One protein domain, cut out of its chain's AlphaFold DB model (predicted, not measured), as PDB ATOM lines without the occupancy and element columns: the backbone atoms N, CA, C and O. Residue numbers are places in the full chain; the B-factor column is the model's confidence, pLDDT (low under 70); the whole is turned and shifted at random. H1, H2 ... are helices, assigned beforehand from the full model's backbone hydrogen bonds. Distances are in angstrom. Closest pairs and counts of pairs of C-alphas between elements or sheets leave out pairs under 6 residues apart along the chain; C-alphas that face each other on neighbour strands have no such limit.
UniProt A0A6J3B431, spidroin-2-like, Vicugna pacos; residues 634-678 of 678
ATOM      1  N   LEU A 634     225.280 177.319 159.027       89.38
ATOM      2  CA  LEU A 634     225.285 178.730 158.609       89.38
ATOM      3  C   LEU A 634     226.169 179.002 157.379       89.38
ATOM      4  O   LEU A 634     225.959 179.972 156.660       89.38
ATOM      5  N   PHE A 635     227.135 178.125 157.099       92.06
ATOM      6  CA  PHE A 635     228.108 178.290 156.011       92.06
ATOM      7  C   PHE A 635     227.731 177.521 154.735       92.06
ATOM      8  O   PHE A 635     228.605 177.120 153.968       92.06
ATOM      9  N   SER A 636     226.437 177.270 154.506       92.81
ATOM     10  CA  SER A 636     225.989 176.587 153.289       92.81
ATOM     11  C   SER A 636     226.247 177.454 152.040       92.81
ATOM     12  O   SER A 636     226.233 178.689 152.127       92.81
ATOM     13  N   PRO A 637     226.455 176.849 150.853       91.88
ATOM     14  CA  PRO A 637     226.654 177.609 149.618       91.88
ATOM     15  C   PRO A 637     225.431 178.466 149.254       91.88
ATOM     16  O   PRO A 637     225.581 179.515 148.633       91.88
ATOM     17  N   GLU A 638     224.233 178.060 149.679       92.12
ATOM     18  CA  GLU A 638     222.986 178.815 149.509       92.12
ATOM     19  C   GLU A 638     222.980 180.091 150.362       92.12
ATOM     20  O   GLU A 638     222.678 181.173 149.854       92.12
ATOM     21  N   VAL A 639     223.394 179.990 151.634       92.19
ATOM     22  CA  VAL A 639     223.540 181.156 152.518       92.19
ATOM     23  C   VAL A 639     224.604 182.096 151.960       92.19
ATOM     24  O   VAL A 639     224.332 183.287 151.810       92.19
ATOM     25  N   MET A 640     225.771 181.580 151.560       91.69
ATOM     26  CA  MET A 640     226.826 182.378 150.919       91.69
ATOM     27  C   MET A 640     226.318 183.108 149.664       91.69
ATOM     28  O   MET A 640     226.557 184.305 149.505       91.69
ATOM     29  N   ALA A 641     225.553 182.426 148.805       91.31
ATOM     30  CA  ALA A 641     224.977 183.015 147.599       91.31
ATOM     31  C   ALA A 641     223.963 184.142 147.879       91.31
ATOM     32  O   ALA A 641     223.774 185.000 147.014       91.31
ATOM     33  N   SER A 642     223.340 184.172 149.066       92.50
ATOM     34  CA  SER A 642     222.425 185.251 149.477       92.50
ATOM     35  C   SER A 642     223.140 186.574 149.796       92.50
ATOM     36  O   SER A 642     222.560 187.640 149.596       92.50
ATOM     37  N   TYR A 643     224.409 186.524 150.222       92.38
ATOM     38  CA  TYR A 643     225.224 187.708 150.545       92.38
ATOM     39  C   TYR A 643     226.034 188.248 149.359       92.38
ATOM     40  O   TYR A 643     226.615 189.330 149.453       92.38
ATOM     41  N   LEU A 644     226.084 187.528 148.233       88.50
ATOM     42  CA  LEU A 644     226.759 188.020 147.031       88.50
ATOM     43  C   LEU A 644     226.095 189.312 146.517       88.50
ATOM     44  O   LEU A 644     224.864 189.416 146.557       88.50
ATOM     45  N   PRO A 645     226.868 190.268 145.962       74.44
ATOM     46  CA  PRO A 645     226.340 191.521 145.426       74.44
ATOM     47  C   PRO A 645     225.385 191.274 144.246       74.44
ATOM     48  O   PRO A 645     225.772 191.151 143.084       74.44
ATOM     49  N   ARG A 646     224.094 191.199 144.573       76.12
ATOM     50  CA  ARG A 646     222.944 191.167 143.661       76.12
ATOM     51  C   ARG A 646     222.077 192.406 143.915       76.12
ATOM     52  O   ARG A 646     222.417 193.255 144.728       76.12
ATOM     53  N   LYS A 647     220.935 192.522 143.226       65.12
ATOM     54  CA  LYS A 647     220.025 193.689 143.330       65.12
ATOM     55  C   LYS A 647     219.512 193.975 144.751       65.12
ATOM     56  O   LYS A 647     219.125 195.104 145.022       65.12
ATOM     57  N   ALA A 648     219.496 192.963 145.613       76.12
ATOM     58  CA  ALA A 648     219.298 193.079 147.050       76.12
ATOM     59  C   ALA A 648     220.172 191.994 147.707       76.12
ATOM     60  O   ALA A 648     219.808 190.819 147.616       76.12
ATOM     61  N   PRO A 649     221.355 192.329 148.254       80.94
ATOM     62  CA  PRO A 649     222.118 191.392 149.068       80.94
ATOM     63  C   PRO A 649     221.393 191.167 150.399       80.94
ATOM     64  O   PRO A 649     220.685 192.050 150.885       80.94
ATOM     65  N   ASN A 650     221.573 189.990 150.991       84.19
ATOM     66  CA  ASN A 650     221.089 189.711 152.336       84.19
ATOM     67  C   ASN A 650     221.775 190.648 153.354       84.19
ATOM     68  O   ASN A 650     222.992 190.828 153.310       84.19
ATOM     69  N   THR A 651     220.988 191.254 154.246       86.06
ATOM     70  CA  THR A 651     221.454 192.202 155.272       86.06
ATOM     71  C   THR A 651     221.509 191.602 156.675       86.06
ATOM     72  O   THR A 651     221.961 192.288 157.586       86.06
ATOM     73  N   THR A 652     221.068 190.356 156.869       92.81
ATOM     74  CA  THR A 652     221.115 189.681 158.174       92.81
ATOM     75  C   THR A 652     222.566 189.561 158.680       92.81
ATOM     76  O   THR A 652     223.481 189.344 157.879       92.81
ATOM     77  N   PRO A 653     222.829 189.689 159.997       95.31
ATOM     78  CA  PRO A 653     224.175 189.610 160.553       95.31
ATOM     79  C   PRO A 653     224.871 188.292 160.221       95.31
ATOM     80  O   PRO A 653     224.445 187.213 160.633       95.31
ATOM     81  N   HIS A 654     225.978 188.382 159.486       94.88
ATOM     82  CA  HIS A 654     226.813 187.237 159.146       94.88
ATOM     83  C   HIS A 654     228.217 187.685 158.744       94.88
ATOM     84  O   HIS A 654     228.398 188.767 158.181       94.88
ATOM     85  N   ILE A 655     229.219 186.819 158.920       94.69
ATOM     86  CA  ILE A 655     230.587 187.090 158.445       94.69
ATOM     87  C   ILE A 655     230.643 187.322 156.922       94.69
ATOM     88  O   ILE A 655     231.430 188.133 156.439       94.69
ATOM     89  N   PHE A 656     229.743 186.686 156.161       94.25
ATOM     90  CA  PHE A 656     229.608 186.916 154.717       94.25
ATOM     91  C   PHE A 656     229.129 188.336 154.373       94.25
ATOM     92  O   PHE A 656     229.545 188.858 153.343       94.25
ATOM     93  N   ALA A 657     228.326 188.989 155.224       92.88
ATOM     94  CA  ALA A 657     227.915 190.380 155.015       92.88
ATOM     95  C   ALA A 657     229.111 191.339 155.144       92.88
ATOM     96  O   ALA A 657     229.296 192.220 154.303       92.88
ATOM     97  N   ILE A 658     229.976 191.116 156.143       92.81
ATOM     98  CA  ILE A 658     231.223 191.875 156.324       92.81
ATOM     99  C   ILE A 658     232.189 191.619 155.162       92.81
ATOM    100  O   ILE A 658     232.713 192.570 154.585       92.81
ATOM    101  N   ALA A 659     232.378 190.358 154.756       92.38
ATOM    102  CA  ALA A 659     233.247 190.006 153.633       92.38
ATOM    103  C   ALA A 659     232.768 190.620 152.302       92.38
ATOM    104  O   ALA A 659     233.569 191.197 151.565       92.38
ATOM    105  N   ALA A 660     231.463 190.560 152.012       91.25
ATOM    106  CA  ALA A 660     230.871 191.201 150.839       91.25
ATOM    107  C   ALA A 660     231.033 192.730 150.882       91.25
ATOM    108  O   ALA A 660     231.402 193.334 149.876       91.25
ATOM    109  N   SER A 661     230.828 193.349 152.049       89.81
ATOM    110  CA  SER A 661     231.002 194.795 152.234       89.81
ATOM    111  C   SER A 661     232.454 195.227 152.020       89.81
ATOM    112  O   SER A 661     232.701 196.158 151.260       89.81
ATOM    113  N   ALA A 662     233.425 194.514 152.601       91.31
ATOM    114  CA  ALA A 662     234.851 194.773 152.396       91.31
ATOM    115  C   ALA A 662     235.257 194.624 150.916       91.31
ATOM    116  O   ALA A 662     235.950 195.480 150.370       91.31
ATOM    117  N   TYR A 663     234.750 193.598 150.225       90.44
ATOM    118  CA  TYR A 663     234.991 193.398 148.794       90.44
ATOM    119  C   TYR A 663     234.408 194.523 147.917       90.44
ATOM    120  O   TYR A 663     235.057 194.974 146.970       90.44
ATOM    121  N   ILE A 664     233.202 195.011 148.230       89.12
ATOM    122  CA  ILE A 664     232.594 196.157 147.536       89.12
ATOM    123  C   ILE A 664     233.401 197.434 147.804       89.12
ATOM    124  O   ILE A 664     233.739 198.142 146.858       89.12
ATOM    125  N   LEU A 665     233.759 197.699 149.067       89.88
ATOM    126  CA  LEU A 665     234.523 198.884 149.474       89.88
ATOM    127  C   LEU A 665     235.916 198.935 148.840       89.88
ATOM    128  O   LEU A 665     236.358 200.010 148.428       89.88
ATOM    129  N   SER A 666     236.597 197.793 148.715       91.75
ATOM    130  CA  SER A 666     237.898 197.731 148.045       91.75
ATOM    131  C   SER A 666     237.779 198.078 146.557       91.75
ATOM    132  O   SER A 666     238.540 198.906 146.054       91.75
ATOM    133  N   GLN A 667     236.759 197.546 145.870       90.19
ATOM    134  CA  GLN A 667     236.501 197.861 144.460       90.19
ATOM    135  C   GLN A 667     236.057 199.310 144.227       90.19
ATOM    136  O   GLN A 667     236.467 199.910 143.238       90.19
ATOM    137  N   SER A 668     235.230 199.889 145.106       89.00
ATOM    138  CA  SER A 668     234.734 201.262 144.931       89.00
ATOM    139  C   SER A 668     235.782 202.325 145.243       89.00
ATOM    140  O   SER A 668     235.768 203.395 144.643       89.00
ATOM    141  N   THR A 669     236.667 202.048 146.204       89.50
ATOM    142  CA  THR A 669     237.623 203.034 146.736       89.50
ATOM    143  C   THR A 669     239.006 202.905 146.091       89.50
ATOM    144  O   THR A 669     239.818 203.821 146.192       89.50
ATOM    145  N   GLY A 670     239.308 201.767 145.451       85.12
ATOM    146  CA  GLY A 670     240.644 201.465 144.924       85.12
ATOM    147  C   GLY A 670     241.708 201.295 146.017       85.12
ATOM    148  O   GLY A 670     242.899 201.382 145.734       85.12
ATOM    149  N   GLN A 671     241.281 201.087 147.265       88.19
ATOM    150  CA  GLN A 671     242.134 200.934 148.443       88.19
ATOM    151  C   GLN A 671     242.023 199.508 148.997       88.19
ATOM    152  O   GLN A 671     241.000 198.833 148.837       88.19
ATOM    153  N   GLY A 672     243.076 199.046 149.670       88.06
ATOM    154  CA  GLY A 672     243.055 197.763 150.367       88.06
ATOM    155  C   GLY A 672     242.135 197.812 151.588       88.06
ATOM    156  O   GLY A 672     242.238 198.719 152.410       88.06
ATOM    157  N   THR A 673     241.253 196.825 151.730       91.50
ATOM    158  CA  THR A 673     240.436 196.637 152.938       91.50
ATOM    159  C   THR A 673     241.023 195.540 153.817       91.50
ATOM    160  O   THR A 673     241.482 194.521 153.305       91.50
ATOM    161  N   CYS A 674     240.946 195.707 155.136       92.06
ATOM    162  CA  CYS A 674     241.296 194.673 156.106       92.06
ATOM    163  C   CYS A 674     240.092 194.339 156.995       92.06
ATOM    164  O   CYS A 674     239.209 195.171 157.200       92.06
ATOM    165  N   ILE A 675     240.059 193.111 157.510       93.12
ATOM    166  CA  ILE A 675     239.094 192.659 158.515       93.12
ATOM    167  C   ILE A 675     239.919 192.241 159.728       93.12
ATOM    168  O   ILE A 675     240.778 191.366 159.616       93.12
ATOM    169  N   LEU A 676     239.680 192.885 160.867       92.94
ATOM    170  CA  LEU A 676     240.329 192.555 162.130       92.94
ATOM    171  C   LEU A 676     239.413 191.626 162.930       92.94
ATOM    172  O   LEU A 676     238.222 191.893 163.070       92.94
ATOM    173  N   MET A 677     239.980 190.537 163.444       90.62
ATOM    174  CA  MET A 677     239.329 189.615 164.374       90.62
ATOM    175  C   MET A 677     240.104 189.686 165.692       90.62
ATOM    176  O   MET A 677     241.334 189.599 165.664       90.62
ATOM    177  N   GLY A 678     239.397 189.901 166.802       79.94
ATOM    178  CA  GLY A 678     239.957 190.094 168.147       79.94
ATOM    179  C   GLY A 678     239.409 189.101 169.158       79.94
ATOM    180  O   GLY A 678     238.345 188.508 168.866       79.94
TER     181      GLY A 678
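This is residues 634 to 678 of the 678 residues of the protein "spidroin-2-like" of Vicugna pacos (UniProt A0A6J3B431). The long helix H2 makes a flat V with the last stretch, residues 670 to 678, which folds back from its far end and spreads away from it. The short helix H1 packs near the beginning of H2, and the link between them loops out. The 45 printed residues hold two named helices, H1 then H2, and no named strand; the class is all helix, with 22 residues, under half, in named elements. The whole is only just compact, close to loose, with a radius of gyration of the C-alphas of 11.2 A and spans of 30 by 29 by 15 A.

H1, residues 637 to 643, touches H2, residues 655 to 669, and H2 touches H1 with its residues 656 to 660 alone. The closest C-alphas, of Tyr 643 and Ala 657, are 5.9 A apart. The helices run the same way at a steep tilt of 49 degrees. Every O i to N i+4 pair is within hydrogen-bond range in H2, and 2 of 3 in H1.

H1 begins at C-alpha 637 (226.654, 177.609, 149.618) and is 10.2 A long. H2 ends at C-alpha 669 (237.623, 203.034, 146.736) and is 21.0 A long.

The C-alphas farthest apart, of Lys 647 and Gly 678, the chain's last residue, are 32.0 A apart. The printed part has no cut. The link from H1 to H2 is long, 11 residues. Residue 647 alone has pLDDT under 70.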